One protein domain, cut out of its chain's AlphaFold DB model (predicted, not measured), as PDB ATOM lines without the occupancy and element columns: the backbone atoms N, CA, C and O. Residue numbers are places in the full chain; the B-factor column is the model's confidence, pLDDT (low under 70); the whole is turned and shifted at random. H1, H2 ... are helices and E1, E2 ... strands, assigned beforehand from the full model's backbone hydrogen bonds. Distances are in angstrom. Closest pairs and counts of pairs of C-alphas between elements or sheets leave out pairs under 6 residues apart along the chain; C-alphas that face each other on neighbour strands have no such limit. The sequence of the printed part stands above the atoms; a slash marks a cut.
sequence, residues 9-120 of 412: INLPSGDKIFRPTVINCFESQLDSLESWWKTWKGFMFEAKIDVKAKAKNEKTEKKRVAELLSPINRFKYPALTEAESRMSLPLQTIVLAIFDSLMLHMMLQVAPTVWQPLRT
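AT A GLANCE: This is residues 9 to 120 of the 412 residues of the protein "Hypothetical protein" of Norrisiella sphaerica (UniProt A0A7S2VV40). A long, kinked helix, H3, makes the longest axis, and the shorter H1 runs beside part of it in the opposite direction. A small two-stranded hairpin, E2 and E3, with the short H2 after it, follows at the end of H1, while the little H4 folds back after the last residues of H3. The printed part has 112 residues, with four named helices and three named strands in the order E1 H1 E2 E3 H2 H3 H4; the sheet E2 - E3 is antiparallel and the class is mostly helix. The whole is loose, with a radius of gyration of the C-alphas of 16.6 A and spans of 46 by 37 by 22 A.

IN THESE COORDINATES: E1, residues 16 to 18, begins at C-alpha 16 (-20.221, -2.828, -14.827) and measures 6.6 A. H1 is residues 33 to 46, 18.6 A. E2, residues 48 to 52, is 13.1 A and E3, residues 60 to 64, 13.0 A. H2 is residues 65 to 68, 5.4 A. H3, residues 82 to 110, is 42.1 A, with a kink of 31 degrees near residue 90. H4, residues 115 to 120, is 8.5 A and ends at C-alpha 120 (-23.442, 1.211, 0.038).

HOW THE PARTS SIT: E1 pairs with no named strand; residues 9 to 10 pair antiparallel with its residues 16 to 17. H3, with residues 97 to 105 alone, touches H1, closest at the C-alphas of Leu 33 and Ser 101, 6.9 A, at a shallow tilt of 31 degrees, opposite ways. H1 touches H2 with residues 43 to 45 alone; the closest C-alphas, of Met 44 and Val 65, are 4.9 A apart. In the hairpin E2 and E3, N 49 and O 63 are within hydrogen-bond range at 2.8 A. H3 and H4 are close but not clearly touching, with the closest C-alphas, of Met 107 and Trp 115, 6.7 A apart. In H1 and H4 every O i to N i+4 pair is within hydrogen-bond range, in H3 23 of 25; H2 is too short for such a pair.

THE WHOLE: The C-alphas farthest apart, of Asn 57 and Val 110, are 48.8 A apart. The printed part has no cut. The links E1 to H1 and H2 to H3 are long. Residues 53 to 58 have pLDDT under 70.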
ATOM      1  N   ILE A   9     -14.861  -2.239 -14.538       88.06
ATOM      2  CA  ILE A   9     -14.786  -2.732 -15.914       88.06
ATOM      3  C   ILE A   9     -16.166  -2.591 -16.545       88.06
ATOM      4  O   ILE A   9     -17.138  -3.146 -16.037       88.06
ATOM      5  N   ASN A  10     -16.239  -1.845 -17.647       84.88
ATOM      6  CA  ASN A  10     -17.452  -1.733 -18.454       84.88
ATOM      7  C   ASN A  10     -17.547  -2.951 -19.381       84.88
ATOM      8  O   ASN A  10     -16.635  -3.197 -20.173       84.88
ATOM      9  N   LEU A  11     -18.647  -3.690 -19.289       85.06
ATOM     10  CA  LEU A  11     -18.925  -4.843 -20.135       85.06
ATOM     11  C   LEU A  11     -19.599  -4.408 -21.447       85.06
ATOM     12  O   LEU A  11     -20.268  -3.372 -21.490       85.06
ATOM     13  N   PRO A  12     -19.484  -5.200 -22.529       79.81
ATOM     14  CA  PRO A  12     -20.199  -4.956 -23.780       79.81
ATOM     15  C   PRO A  12     -21.722  -4.870 -23.627       79.81
ATOM     16  O   PRO A  12     -22.355  -4.172 -24.416       79.81
ATOM     17  N   SER A  13     -22.299  -5.530 -22.613       77.75
ATOM     18  CA  SER A  13     -23.728  -5.439 -22.277       77.75
ATOM     19  C   SER A  13     -24.153  -4.046 -21.797       77.75
ATOM     20  O   SER A  13     -25.339  -3.733 -21.794       77.75
ATOM     21  N   GLY A  14     -23.196  -3.195 -21.407       75.81
ATOM     22  CA  GLY A  14     -23.443  -1.927 -20.721       75.81
ATOM     23  C   GLY A  14     -23.377  -2.038 -19.196       75.81
ATOM     24  O   GLY A  14     -23.348  -1.006 -18.523       75.81
ATOM     25  N   ASP A  15     -23.293  -3.258 -18.658       83.50
ATOM     26  CA  ASP A  15     -23.113  -3.494 -17.226       83.50
ATOM     27  C   ASP A  15     -21.694  -3.156 -16.771       83.50
ATOM     28  O   ASP A  15     -20.760  -3.006 -17.567       83.50
ATOM     29  N   LYS A  16     -21.519  -3.059 -15.453       88.00
ATOM     30  CA  LYS A  16     -20.221  -2.828 -14.827       88.00
ATOM     31  C   LYS A  16     -19.945  -3.908 -13.803       88.00
ATOM     32  O   LYS A  16     -20.825  -4.266 -13.028       88.00
ATOM     33  N   ILE A  17     -18.701  -4.361 -13.761       91.94
ATOM     34  CA  ILE A  17     -18.195  -5.179 -12.661       91.94
ATOM     35  C   ILE A  17     -17.124  -4.408 -11.898       91.94
ATOM     36  O   ILE A  17     -16.408  -3.572 -12.459       91.94
ATOM     37  N   PHE A  18     -17.019  -4.702 -10.610       93.44
ATOM     38  CA  PHE A  18     -16.189  -3.954  -9.678       93.44
ATOM     39  C   PHE A  18     -15.214  -4.893  -8.983       93.44
ATOM     40  O   PHE A  18     -15.598  -5.975  -8.537       93.44
ATOM     41  N   ARG A  19     -13.955  -4.469  -8.864       94.38
ATOM     42  CA  ARG A  19     -12.959  -5.194  -8.068       94.38
ATOM     43  C   ARG A  19     -13.399  -5.257  -6.600       94.38
ATOM     44  O   ARG A  19     -13.886  -4.238  -6.115       94.38
ATOM     45  N   PRO A  20     -13.183  -6.363  -5.867       95.62
ATOM     46  CA  PRO A  20     -13.463  -6.427  -4.433       95.62
ATOM     47  C   PRO A  20     -12.559  -5.473  -3.637       95.62
ATOM     48  O   PRO A  20     -11.448  -5.828  -3.247       95.62
ATOM     49  N   THR A  21     -13.005  -4.234  -3.428       92.81
ATOM     50  CA  THR A  21     -12.257  -3.198  -2.702       92.81
ATOM     51  C   THR A  21     -13.194  -2.220  -1.988       92.81
ATOM     52  O   THR A  21     -14.405  -2.186  -2.211       92.81
ATOM     53  N   VAL A  22     -12.629  -1.416  -1.090       91.81
ATOM     54  CA  VAL A  22     -13.344  -0.412  -0.284       91.81
ATOM     55  C   VAL A  22     -13.779   0.797  -1.126       91.81
ATOM     56  O   VAL A  22     -14.751   1.468  -0.797       91.81
ATOM     57  N   ILE A  23     -13.063   1.082  -2.216       87.94
ATOM     58  CA  ILE A  23     -13.092   2.378  -2.918       87.94
ATOM     59  C   ILE A  23     -13.956   2.405  -4.192       87.94
ATOM     60  O   ILE A  23     -13.814   3.307  -5.018       87.94
ATOM     61  N   ASN A  24     -14.817   1.411  -4.404       89.44
ATOM     62  CA  ASN A  24     -15.696   1.333  -5.573       89.44
ATOM     63  C   ASN A  24     -17.075   0.752  -5.204       89.44
ATOM     64  O   ASN A  24     -17.379   0.531  -4.034       89.44
ATOM     65  N   CYS A  25     -17.910   0.502  -6.217       90.94
ATOM     66  CA  CYS A  25     -19.281   0.019  -6.046       90.94
ATOM     67  C   CYS A  25     -19.395  -1.511  -5.961       90.94
ATOM     68  O   CYS A  25     -20.397  -2.066  -6.401       90.94
ATOM     69  N   PHE A  26     -18.383  -2.198  -5.423       93.25
ATOM     70  CA  PHE A  26     -18.469  -3.634  -5.175       93.25
ATOM     71  C   PHE A  26     -19.644  -3.958  -4.241       93.25
ATOM     72  O   PHE A  26     -19.757  -3.392  -3.154       93.25
ATOM     73  N   GLU A  27     -20.536  -4.840  -4.694       87.56
ATOM     74  CA  GLU A  27     -21.864  -5.005  -4.088       87.56
ATOM     75  C   GLU A  27     -21.858  -5.909  -2.857       87.56
ATOM     76  O   GLU A  27     -22.680  -5.734  -1.961       87.56
ATOM     77  N   SER A  28     -20.940  -6.874  -2.807       91.00
ATOM     78  CA  SER A  28     -20.888  -7.835  -1.711       91.00
ATOM     79  C   SER A  28     -20.202  -7.252  -0.475       91.00
ATOM     80  O   SER A  28     -19.390  -6.317  -0.546       91.00
ATOM     81  N   GLN A  29     -20.534  -7.841   0.672       90.69
ATOM     82  CA  GLN A  29     -19.904  -7.502   1.939       90.69
ATOM     83  C   GLN A  29     -18.437  -7.952   1.956       90.69
ATOM     84  O   GLN A  29     -18.065  -8.964   1.357       90.69
ATOM     85  N   LEU A  30     -17.600  -7.169   2.628       94.19
ATOM     86  CA  LEU A  30     -16.178  -7.410   2.843       94.19
ATOM     87  C   LEU A  30     -15.932  -7.549   4.352       94.19
ATOM     88  O   LEU A  30     -15.364  -6.665   4.984       94.19
ATOM     89  N   ASP A  31     -16.407  -8.652   4.929       92.44
ATOM     90  CA  ASP A  31     -16.481  -8.819   6.391       92.44
ATOM     91  C   ASP A  31     -15.163  -9.267   7.034       92.44
ATOM     92  O   ASP A  31     -14.933  -9.041   8.221       92.44
ATOM     93  N   SER A  32     -14.275  -9.904   6.267       95.62
ATOM     94  CA  SER A  32     -12.966 -10.336   6.750       95.62
ATOM     95  C   SER A  32     -11.936 -10.381   5.624       95.62
ATOM     96  O   SER A  32     -12.276 -10.466   4.444       95.62
ATOM     97  N   LEU A  33     -10.650 -10.350   5.989       96.69
ATOM     98  CA  LEU A  33      -9.557 -10.526   5.027       96.69
ATOM     99  C   LEU A  33      -9.587 -11.912   4.366       96.69
ATOM    100  O   LEU A  33      -9.221 -12.039   3.202       96.69
ATOM    101  N   GLU A  34     -10.043 -12.942   5.079       96.81
ATOM    102  CA  GLU A  34     -10.121 -14.307   4.554       96.81
ATOM    103  C   GLU A  34     -11.184 -14.435   3.453       96.81
ATOM    104  O   GLU A  34     -10.886 -14.894   2.344       96.81
ATOM    105  N   SER A  35     -12.412 -13.973   3.722       95.81
ATOM    106  CA  SER A  35     -13.504 -14.014   2.742       95.81
ATOM    107  C   SER A  35     -13.230 -13.080   1.561       95.81
ATOM    108  O   SER A  35     -13.457 -13.451   0.401       95.81
ATOM    109  N   TRP A  36     -12.652 -11.905   1.830       97.44
ATOM    110  CA  TRP A  36     -12.176 -10.992   0.798       97.44
ATOM    111  C   TRP A  36     -11.115 -11.641  -0.089       97.44
ATOM    112  O   TRP A  36     -11.249 -11.578  -1.307       97.44
ATOM    113  N   TRP A  37     -10.101 -12.313   0.469       97.69
ATOM    114  CA  TRP A  37      -9.017 -12.898  -0.325       97.69
ATOM    115  C   TRP A  37      -9.518 -13.977  -1.286       97.69
ATOM    116  O   TRP A  37      -9.105 -14.021  -2.448       97.69
ATOM    117  N   LYS A  38     -10.457 -14.820  -0.837       96.81
ATOM    118  CA  LYS A  38     -11.131 -15.795  -1.708       96.81
ATOM    119  C   LYS A  38     -11.849 -15.092  -2.863       96.81
ATOM    120  O   LYS A  38     -11.654 -15.459  -4.020       96.81
ATOM    121  N   THR A  39     -12.619 -14.052  -2.553       97.19
ATOM    122  CA  THR A  39     -13.394 -13.278  -3.534       97.19
ATOM    123  C   THR A  39     -12.496 -12.531  -4.523       97.19
ATOM    124  O   THR A  39     -12.734 -12.558  -5.728       97.19
ATOM    125  N   TRP A  40     -11.427 -11.903  -4.037       97.50
ATOM    126  CA  TRP A  40     -10.463 -11.153  -4.838       97.50
ATOM    127  C   TRP A  40      -9.701 -12.064  -5.804       97.50
ATOM    128  O   TRP A  40      -9.581 -11.737  -6.985       97.50
ATOM    129  N   LYS A  41      -9.253 -13.245  -5.349       97.62
ATOM    130  CA  LYS A  41      -8.630 -14.247  -6.230       97.62
ATOM    131  C   LYS A  41      -9.595 -14.745  -7.302       97.62
ATOM    132  O   LYS A  41      -9.206 -14.797  -8.467       97.62
ATOM    133  N   GLY A  42     -10.834 -15.058  -6.917       97.38
ATOM    134  CA  GLY A  42     -11.875 -15.464  -7.858       97.38
ATOM    135  C   GLY A  42     -12.101 -14.396  -8.929       97.38
ATOM    136  O   GLY A  42     -12.056 -14.686 -10.123       97.38
ATOM    137  N   PHE A  43     -12.224 -13.133  -8.519       96.44
ATOM    138  CA  PHE A  43     -12.355 -12.003  -9.438       96.44
ATOM    139  C   PHE A  43     -11.155 -11.864 -10.388       96.44
ATOM    140  O   PHE A  43     -11.342 -11.728 -11.592       96.44
ATOM    141  N   MET A  44      -9.922 -11.915  -9.877       95.94
ATOM    142  CA  MET A  44      -8.727 -11.665 -10.692       95.94
ATOM    143  C   MET A  44      -8.363 -12.820 -11.627       95.94
ATOM    144  O   MET A  44      -7.967 -12.581 -12.772       95.94
ATOM    145  N   PHE A  45      -8.471 -14.062 -11.155       96.69
ATOM    146  CA  PHE A  45      -7.871 -15.222 -11.822       96.69
ATOM    147  C   PHE A  45      -8.876 -16.259 -12.332       96.69
ATOM    148  O   PHE A  45      -8.511 -17.068 -13.187       96.69
ATOM    149  N   GLU A  46     -10.120 -16.245 -11.856       96.38
ATOM    150  CA  GLU A  46     -11.127 -17.253 -12.221       96.38
ATOM    151  C   GLU A  46     -12.230 -16.661 -13.104       96.38
ATOM    152  O   GLU A  46     -12.590 -17.261 -14.121       96.38
ATOM    153  N   ALA A  47     -12.722 -15.464 -12.765       93.62
ATOM    154  CA  ALA A  47     -13.771 -14.779 -13.507       93.62
ATOM    155  C   ALA A  47     -13.323 -14.485 -14.944       93.62
ATOM    156  O   ALA A  47     -12.312 -13.820 -15.171       93.62
ATOM    157  N   LYS A  48     -14.099 -14.971 -15.917       93.88
ATOM    158  CA  LYS A  48     -13.926 -14.670 -17.341       93.88
ATOM    159  C   LYS A  48     -14.997 -13.686 -17.774       93.88
ATOM    160  O   LYS A  48     -16.182 -13.964 -17.612       93.88
ATOM    161  N   ILE A  49     -14.568 -12.573 -18.341       92.19
ATOM    162  CA  ILE A  49     -15.436 -11.462 -18.709       92.19
ATOM    163  C   ILE A  49     -15.319 -11.180 -20.197       92.19
ATOM    164  O   ILE A  49     -14.244 -11.329 -20.783       92.19
ATOM    165  N   ASP A  50     -16.431 -10.782 -20.802       90.38
ATOM    166  CA  ASP A  50     -16.445 -10.357 -22.193       90.38
ATOM    167  C   ASP A  50     -15.840  -8.956 -22.291       90.38
ATOM    168  O   ASP A  50     -16.296  -8.017 -21.639       90.38
ATOM    169  N   VAL A  51     -14.813  -8.800 -23.119       83.38
ATOM    170  CA  VAL A  51     -14.224  -7.500 -23.447       83.38
ATOM    171  C   VAL A  51     -14.237  -7.286 -24.952       83.38
ATOM    172  O   VAL A  51     -14.144  -8.234 -25.731       83.38
ATOM    173  N   LYS A  52     -14.380  -6.030 -25.387       75.75
ATOM    174  CA  LYS A  52     -14.288  -5.694 -26.812       75.75
ATOM    175  C   LYS A  52     -12.853  -5.927 -27.282       75.75
ATOM    176  O   LYS A  52     -11.925  -5.352 -26.708       75.75
ATOM    177  N   ALA A  53     -12.671  -6.743 -28.320       66.00
ATOM    178  CA  ALA A  53     -11.355  -6.944 -28.906       66.00
ATOM    179  C   ALA A  53     -10.793  -5.606 -29.423       66.00
ATOM    180  O   ALA A  53     -11.518  -4.764 -29.946       66.00
ATOM    181  N   LYS A  54      -9.472  -5.411 -29.308       53.28
ATOM    182  CA  LYS A  54      -8.777  -4.205 -29.811       53.28
ATOM    183  C   LYS A  54      -8.818  -4.058 -31.344       53.28
ATOM    184  O   LYS A  54      -8.434  -3.008 -31.854       53.28
ATOM    185  N   ALA A  55      -9.231  -5.090 -32.080       47.06
ATOM    186  CA  ALA A  55      -9.357  -5.047 -33.535       47.06
ATOM    187  C   ALA A  55     -10.669  -4.361 -33.951       47.06
ATOM    188  O   ALA A  55     -11.673  -4.492 -33.265       47.06
ATOM    189  N   LYS A  56     -10.685  -3.700 -35.118       49.44
ATOM    190  CA  LYS A  56     -11.863  -3.043 -35.740       49.44
ATOM    191  C   LYS A  56     -13.088  -3.955 -35.973       49.44
ATOM    192  O   LYS A  56     -14.081  -3.496 -36.520       49.44
ATOM    193  N   ASN A  57     -13.021  -5.219 -35.571       48.16
ATOM    194  CA  ASN A  57     -14.121  -6.162 -35.662       48.16
ATOM    195  C   ASN A  57     -14.756  -6.261 -34.278       48.16
ATOM    196  O   ASN A  57     -14.061  -6.580 -33.317       48.16
ATOM    197  N   GLU A  58     -16.063  -6.034 -34.194       58.00
ATOM    198  CA  GLU A  58     -16.913  -6.034 -32.990       58.00
ATOM    199  C   GLU A  58     -16.985  -7.386 -32.242       58.00
ATOM    200  O   GLU A  58     -17.949  -7.678 -31.540       58.00
ATOM    201  N   LYS A  59     -15.975  -8.249 -32.380       70.50
ATOM    202  CA  LYS A  59     -15.894  -9.519 -31.670       70.50
ATOM    203  C   LYS A  59     -15.543  -9.270 -30.205       70.50
ATOM    204  O   LYS A  59     -14.568  -8.588 -29.881       70.50
ATOM    205  N   THR A  60     -16.342  -9.853 -29.325       80.62
ATOM    206  CA  THR A  60     -16.037  -9.957 -27.902       80.62
ATOM    207  C   THR A  60     -15.087 -11.127 -27.664       80.62
ATOM    208  O   THR A  60     -15.201 -12.183 -28.285       80.62
ATOM    209  N   GLU A  61     -14.118 -10.931 -26.778       87.88
ATOM    210  CA  GLU A  61     -13.211 -11.978 -26.308       87.88
ATOM    211  C   GLU A  61     -13.416 -12.198 -24.806       87.88
ATOM    212  O   GLU A  61     -13.606 -11.241 -24.055       87.88
ATOM    213  N   LYS A  62     -13.371 -13.458 -24.362       91.56
ATOM    214  CA  LYS A  62     -13.437 -13.799 -22.938       91.56
ATOM    215  C   LYS A  62     -12.043 -13.780 -22.338       91.56
ATOM    216  O   LYS A  62     -11.211 -14.604 -22.712       91.56
ATOM    217  N   LYS A  63     -11.812 -12.883 -21.384       93.38
ATOM    218  CA  LYS A  63     -10.537 -12.740 -20.670       93.38
ATOM    219  C   LYS A  63     -10.734 -12.819 -19.169       93.38
ATOM    220  O   LYS A  63     -11.759 -12.387 -18.649       93.38
ATOM    221  N   ARG A  64      -9.745 -13.359 -18.464       95.06
ATOM    222  CA  ARG A  64      -9.612 -13.180 -17.018       95.06
ATOM    223  C   ARG A  64      -9.318 -11.722 -16.719       95.06
ATOM    224  O   ARG A  64      -8.666 -11.037 -17.506       95.06
ATOM    225  N   VAL A  65      -9.734 -11.254 -15.550       94.00
ATOM    226  CA  VAL A  65      -9.512  -9.852 -15.180       94.00
ATOM    227  C   VAL A  65      -8.018  -9.515 -15.095       94.00
ATOM    228  O   VAL A  65      -7.605  -8.458 -15.569       94.00
ATOM    229  N   ALA A  66      -7.180 -10.427 -14.592       92.94
ATOM    230  CA  ALA A  66      -5.726 -10.237 -14.564       92.94
ATOM    231  C   ALA A  66      -5.103 -10.053 -15.965       92.94
ATOM    232  O   ALA A  66      -4.079  -9.387 -16.092       92.94
ATOM    233  N   GLU A  67      -5.729 -10.581 -17.023       91.56
ATOM    234  CA  GLU A  67      -5.269 -10.427 -18.413       91.56
ATOM    235  C   GLU A  67      -5.592  -9.040 -18.996       91.56
ATOM    236  O   GLU A  67      -5.140  -8.708 -20.093       91.56
ATOM    237  N   LEU A  68      -6.365  -8.216 -18.278       89.88
ATOM    238  CA  LEU A  68      -6.625  -6.826 -18.658       89.88
ATOM    239  C   LEU A  68      -5.505  -5.875 -18.229       89.88
ATOM    240  O   LEU A  68      -5.395  -4.768 -18.766       89.88
ATOM    241  N   LEU A  69      -4.669  -6.293 -17.278       89.19
ATOM    242  CA  LEU A  69      -3.516  -5.513 -16.855       89.19
ATOM    243  C   LEU A  69      -2.558  -5.321 -18.031       89.19
ATOM    244  O   LEU A  69      -2.304  -6.225 -18.826       89.19
ATOM    245  N   SER A  70      -2.020  -4.110 -18.145       87.69
ATOM    246  CA  SER A  70      -1.077  -3.761 -19.203       87.69
ATOM    247  C   SER A  70       0.342  -3.642 -18.644       87.69
ATOM    248  O   SER A  70       0.526  -3.082 -17.556       87.69
ATOM    249  N   PRO A  71       1.361  -4.129 -19.377       87.94
ATOM    250  CA  PRO A  71       2.754  -3.886 -19.032       87.94
ATOM    251  C   PRO A  71       3.035  -2.387 -18.894       87.94
ATOM    252  O   PRO A  71       2.418  -1.564 -19.582       87.94
ATOM    253  N   ILE A  72       3.992  -2.016 -18.041       85.12
ATOM    254  CA  ILE A  72       4.445  -0.623 -17.964       85.12
ATOM    255  C   ILE A  72       4.916  -0.168 -19.350       85.12
ATOM    256  O   ILE A  72       5.723  -0.828 -20.009       85.12
ATOM    257  N   ASN A  73       4.394   0.981 -19.783       83.12
ATOM    258  CA  ASN A  73       4.656   1.528 -21.104       83.12
ATOM    259  C   ASN A  73       6.120   1.987 -21.227       83.12
ATOM    260  O   ASN A  73       6.512   2.991 -20.631       83.12
ATOM    261  N   ARG A  74       6.892   1.286 -22.061       86.31
ATOM    262  CA  ARG A  74       8.306   1.577 -22.346       86.31
ATOM    263  C   ARG A  74       8.528   2.922 -23.042       86.31
ATOM    264  O   ARG A  74       9.585   3.504 -22.883       86.31
ATOM    265  N   PHE A  75       7.532   3.482 -23.732       83.88
ATOM    266  CA  PHE A  75       7.613   4.854 -24.251       83.88
ATOM    267  C   PHE A  75       7.679   5.888 -23.120       83.88
ATOM    268  O   PHE A  75       8.389   6.881 -23.219       83.88
ATOM    269  N   LYS A  76       6.951   5.649 -22.020       79.88
ATOM    270  CA  LYS A  76       6.990   6.526 -20.837       79.88
ATOM    271  C   LYS A  76       8.218   6.277 -19.963       79.88
ATOM    272  O   LYS A  76       8.641   7.178 -19.249       79.88
ATOM    273  N   TYR A  77       8.755   5.060 -20.008       85.00
ATOM    274  CA  TYR A  77       9.891   4.618 -19.206       85.00
ATOM    275  C   TYR A  77      10.903   3.901 -20.112       85.00
ATOM    276  O   TYR A  77      10.963   2.668 -20.100       85.00
ATOM    277  N   PRO A  78      11.675   4.655 -20.920       86.31
ATOM    278  CA  PRO A  78      12.547   4.086 -21.954       86.31
ATOM    279  C   PRO A  78      13.687   3.234 -21.392       86.31
ATOM    280  O   PRO A  78      14.216   2.388 -22.106       86.31
ATOM    281  N   ALA A  79      14.021   3.402 -20.109       91.50
ATOM    282  CA  ALA A  79      15.015   2.589 -19.413       91.50
ATOM    283  C   ALA A  79      14.574   1.131 -19.171       91.50
ATOM    284  O   ALA A  79      15.418   0.301 -18.855       91.50
ATOM    285  N   LEU A  80      13.281   0.801 -19.308       90.19
ATOM    286  CA  LEU A  80      12.787  -0.556 -19.064       90.19
ATOM    287  C   LEU A  80      13.065  -1.494 -20.243       90.19
ATOM    288  O   LEU A  80      12.649  -1.253 -21.388       90.19
ATOM    289  N   THR A  81      13.658  -2.641 -19.928       92.50
ATOM    290  CA  THR A  81      13.728  -3.791 -20.827       92.50
ATOM    291  C   THR A  81      12.335  -4.378 -21.078       92.50
ATOM    292  O   THR A  81      11.363  -4.142 -20.352       92.50
ATOM    293  N   GLU A  82      12.211  -5.181 -22.134       89.88
ATOM    294  CA  GLU A  82      10.972  -5.913 -22.411       89.88
ATOM    295  C   GLU A  82      10.638  -6.917 -21.298       89.88
ATOM    296  O   GLU A  82       9.473  -7.070 -20.925       89.88
ATOM    297  N   ALA A  83      11.661  -7.561 -20.728       91.12
ATOM    298  CA  ALA A  83      11.509  -8.483 -19.610       91.12
ATOM    299  C   ALA A  83      10.953  -7.774 -18.366       91.12
ATOM    300  O   ALA A  83       9.949  -8.225 -17.818       91.12
ATOM    301  N   GLU A  84      11.521  -6.631 -17.974       91.75
ATOM    302  CA  GLU A  84      11.031  -5.837 -16.836       91.75
ATOM    303  C   GLU A  84       9.612  -5.309 -17.075       91.75
ATOM    304  O   GLU A  84       8.763  -5.348 -16.181       91.75
ATOM    305  N   SER A  85       9.312  -4.875 -18.305       89.12
ATOM    306  CA  SER A  85       7.956  -4.471 -18.684       89.12
ATOM    307  C   SER A  85       6.965  -5.628 -18.500       89.12
ATOM    308  O   SER A  85       5.915  -5.431 -17.888       89.12
ATOM    309  N   ARG A  86       7.306  -6.858 -18.911       87.81
ATOM    310  CA  ARG A  86       6.467  -8.047 -18.661       87.81
ATOM    311  C   ARG A  86       6.352  -8.398 -17.176       87.81
ATOM    312  O   ARG A  86       5.244  -8.643 -16.701       87.81
ATOM    313  N   MET A  87       7.458  -8.366 -16.430       91.06
ATOM    314  CA  MET A  87       7.483  -8.618 -14.979       91.06
ATOM    315  C   MET A  87       6.645  -7.616 -14.182       91.06
ATOM    316  O   MET A  87       6.209  -7.913 -13.068       91.06
ATOM    317  N   SER A  88       6.357  -6.444 -14.751       90.00
ATOM    318  CA  SER A  88       5.470  -5.484 -14.108       90.00
ATOM    319  C   SER A  88       4.048  -6.019 -13.907       90.00
ATOM    320  O   SER A  88       3.374  -5.540 -13.007       90.00
ATOM    321  N   LEU A  89       3.569  -6.991 -14.688       90.62
ATOM    322  CA  LEU A  89       2.207  -7.530 -14.552       90.62
ATOM    323  C   LEU A  89       1.972  -8.276 -13.223       90.62
ATOM    324  O   LEU A  89       1.063  -7.883 -12.481       90.62
ATOM    325  N   PRO A  90       2.765  -9.307 -12.860       92.12
ATOM    326  CA  PRO A  90       2.620  -9.956 -11.558       92.12
ATOM    327  C   PRO A  90       2.891  -8.986 -10.402       92.12
ATOM    328  O   PRO A  90       2.153  -9.002  -9.419       92.12
ATOM    329  N   LEU A  91       3.864  -8.075 -10.538       90.69
ATOM    330  CA  LEU A  91       4.132  -7.063  -9.512       90.69
ATOM    331  C   LEU A  91       2.938  -6.118  -9.311       90.69
ATOM    332  O   LEU A  91       2.528  -5.885  -8.179       90.69
ATOM    333  N   GLN A  92       2.346  -5.609 -10.396       90.12
ATOM    334  CA  GLN A  92       1.129  -4.794 -10.345       90.12
ATOM    335  C   GLN A  92       0.000  -5.550  -9.643       90.12
ATOM    336  O   GLN A  92      -0.666  -4.984  -8.783       90.12
ATOM    337  N   THR A  93      -0.177  -6.833  -9.962       92.00
ATOM    338  CA  THR A  93      -1.215  -7.682  -9.367       92.00
ATOM    339  C   THR A  93      -1.031  -7.829  -7.854       92.00
ATOM    340  O   THR A  93      -1.981  -7.635  -7.098       92.00
ATOM    341  N   ILE A  94       0.194  -8.105  -7.398       92.56
ATOM    342  CA  ILE A  94       0.520  -8.230  -5.969       92.56
ATOM    343  C   ILE A  94       0.342  -6.890  -5.249       92.56
ATOM    344  O   ILE A  94      -0.294  -6.835  -4.201       92.56
ATOM    345  N   VAL A  95       0.850  -5.794  -5.818       91.44
ATOM    346  CA  VAL A  95       0.722  -4.453  -5.225       91.44
ATOM    347  C   VAL A  95      -0.746  -4.030  -5.121       91.44
ATOM    348  O   VAL A  95      -1.128  -3.410  -4.132       91.44
ATOM    349  N   LEU A  96      -1.582  -4.392  -6.099       91.12
ATOM    350  CA  LEU A  96      -3.028  -4.175  -6.038       91.12
ATOM    351  C   LEU A  96      -3.680  -4.954  -4.894       91.12
ATOM    352  O   LEU A  96      -4.440  -4.359  -4.133       91.12
ATOM    353  N   ALA A  97      -3.359  -6.243  -4.743       94.25
ATOM    354  CA  ALA A  97      -3.864  -7.056  -3.638       94.25
ATOM    355  C   ALA A  97      -3.458  -6.471  -2.279       94.25
ATOM    356  O   ALA A  97      -4.304  -6.301  -1.407       94.25
ATOM    357  N   ILE A  98      -2.180  -6.110  -2.118       94.00
ATOM    358  CA  ILE A  98      -1.664  -5.493  -0.889       94.00
ATOM    359  C   ILE A  98      -2.421  -4.196  -0.603       94.00
ATOM    360  O   ILE A  98      -2.938  -4.028   0.498       94.00
ATOM    361  N   PHE A  99      -2.544  -3.308  -1.590       91.06
ATOM    362  CA  PHE A  99      -3.270  -2.050  -1.439       91.06
ATOM    363  C   PHE A  99      -4.723  -2.270  -0.993       91.06
ATOM    364  O   PHE A  99      -5.138  -1.714   0.020       91.06
ATOM    365  N   ASP A 100      -5.482  -3.109  -1.705       93.25
ATOM    366  CA  ASP A 100      -6.881  -3.385  -1.369       93.25
ATOM    367  C   ASP A 100      -7.009  -4.043   0.023       93.25
ATOM    368  O   ASP A 100      -7.902  -3.677   0.790       93.25
ATOM    369  N   SER A 101      -6.090  -4.950   0.384       95.50
ATOM    370  CA  SER A 101      -6.064  -5.612   1.698       95.50
ATOM    371  C   SER A 101      -5.804  -4.637   2.846       95.50
ATOM    372  O   SER A 101      -6.467  -4.715   3.877       95.50
ATOM    373  N   LEU A 102      -4.881  -3.683   2.661       92.94
ATOM    374  CA  LEU A 102      -4.557  -2.668   3.661       92.94
ATOM    375  C   LEU A 102      -5.749  -1.739   3.875       92.94
ATOM    376  O   LEU A 102      -6.118  -1.475   5.017       92.94
ATOM    377  N   MET A 103      -6.393  -1.305   2.788       91.50
ATOM    378  CA  MET A 103      -7.608  -0.496   2.864       91.50
ATOM    379  C   MET A 103      -8.714  -1.234   3.617       91.50
ATOM    380  O   MET A 103      -9.323  -0.665   4.519       91.50
ATOM    381  N   LEU A 104      -8.954  -2.506   3.288       95.00
ATOM    382  CA  LEU A 104      -9.957  -3.313   3.976       95.00
ATOM    383  C   LEU A 104      -9.624  -3.486   5.463       95.00
ATOM    384  O   LEU A 104     -10.479  -3.236   6.309       95.00
ATOM    385  N   HIS A 105      -8.385  -3.858   5.785       95.62
ATOM    386  CA  HIS A 105      -7.928  -4.008   7.163       95.62
ATOM    387  C   HIS A 105      -8.143  -2.720   7.965       95.62
ATOM    388  O   HIS A 105      -8.732  -2.762   9.043       95.62
ATOM    389  N   MET A 106      -7.750  -1.566   7.415       93.50
ATOM    390  CA  MET A 106      -7.972  -0.268   8.052       93.50
ATOM    391  C   MET A 106      -9.456  -0.015   8.330       93.50
ATOM    392  O   MET A 106      -9.802   0.395   9.435       93.50
ATOM    393  N   MET A 107     -10.344  -0.280   7.369       94.12
ATOM    394  CA  MET A 107     -11.777  -0.037   7.558       94.12
ATOM    395  C   MET A 107     -12.416  -0.982   8.580       94.12
ATOM    396  O   MET A 107     -13.256  -0.542   9.368       94.12
ATOM    397  N   LEU A 108     -11.988  -2.248   8.611       95.19
ATOM    398  CA  LEU A 108     -12.422  -3.226   9.613       95.19
ATOM    399  C   LEU A 108     -11.962  -2.856  11.030       95.19
ATOM    400  O   LEU A 108     -12.637  -3.207  11.988       95.19
ATOM    401  N   GLN A 109     -10.847  -2.138  11.177       95.44
ATOM    402  CA  GLN A 109     -10.360  -1.678  12.483       95.44
ATOM    403  C   GLN A 109     -10.985  -0.343  12.909       95.44
ATOM    404  O   GLN A 109     -11.411  -0.189  14.049       95.44
ATOM    405  N   VAL A 110     -11.046   0.635  12.001       93.00
ATOM    406  CA  VAL A 110     -11.423   2.020  12.336       93.00
ATOM    407  C   VAL A 110     -12.936   2.213  12.413       93.00
ATOM    408  O   VAL A 110     -13.407   3.028  13.202       93.00
ATOM    409  N   ALA A 111     -13.711   1.510  11.585       92.06
ATOM    410  CA  ALA A 111     -15.146   1.758  11.452       92.06
ATOM    411  C   ALA A 111     -15.970   0.484  11.168       92.06
ATOM    412  O   ALA A 111     -16.845   0.539  10.296       92.06
ATOM    413  N   PRO A 112     -15.738  -0.642  11.876       92.88
ATOM    414  CA  PRO A 112     -16.205  -1.989  11.505       92.88
ATOM    415  C   PRO A 112     -17.690  -2.089  11.145       92.88
ATOM    416  O   PRO A 112     -18.055  -2.831  10.240       92.88
ATOM    417  N   THR A 113     -18.546  -1.322  11.821       93.06
ATOM    418  CA  THR A 113     -20.006  -1.359  11.648       93.06
ATOM    419  C   THR A 113     -20.561  -0.228  10.778       93.06
ATOM    420  O   THR A 113     -21.730  -0.259  10.407       93.06
ATOM    421  N   VAL A 114     -19.749   0.778  10.438       92.75
ATOM    422  CA  VAL A 114     -20.218   2.031   9.819       92.75
ATOM    423  C   VAL A 114     -19.849   2.115   8.342       92.75
ATOM    424  O   VAL A 114     -20.619   2.630   7.529       92.75
ATOM    425  N   TRP A 115     -18.673   1.616   7.962       92.75
ATOM    426  CA  TRP A 115     -18.128   1.915   6.641       92.75
ATOM    427  C   TRP A 115     -18.842   1.200   5.489       92.75
ATOM    428  O   TRP A 115     -19.011   1.802   4.429       92.75
ATOM    429  N   GLN A 116     -19.277  -0.054   5.672       93.31
ATOM    430  CA  GLN A 116     -19.985  -0.800   4.623       93.31
ATOM    431  C   GLN A 116     -21.373  -0.210   4.332       93.31
ATOM    432  O   GLN A 116     -21.664   0.018   3.149       93.31
ATOM    433  N   PRO A 117     -22.207   0.116   5.348       93.06
ATOM    434  CA  PRO A 117     -23.445   0.862   5.124       93.06
ATOM    435  C   PRO A 117     -23.206   2.198   4.417       93.06
ATOM    436  O   PRO A 117     -23.869   2.490   3.423       93.06
ATOM    437  N   LEU A 118     -22.205   2.973   4.859       90.94
ATOM    438  CA  LEU A 118     -21.875   4.261   4.247       90.94
ATOM    439  C   LEU A 118     -21.445   4.113   2.781       90.94
ATOM    440  O   LEU A 118     -21.945   4.837   1.922       90.94
ATOM    441  N   ARG A 119     -20.553   3.161   2.468       91.31
ATOM    442  CA  ARG A 119     -20.142   2.854   1.085       91.31
ATOM    443  C   ARG A 119     -21.355   2.507   0.232       91.31
ATOM    444  O   ARG A 119     -21.486   3.021  -0.876       91.31
ATOM    445  N   THR A 120     -22.236   1.653   0.746       91.19
ATOM    446  CA  THR A 120     -23.442   1.211   0.038       91.19
ATOM    447  C   THR A 120     -24.351   2.392  -0.292       91.19
ATOM    448  O   THR A 120     -24.752   2.532  -1.446       91.19
TER     449      THR A 120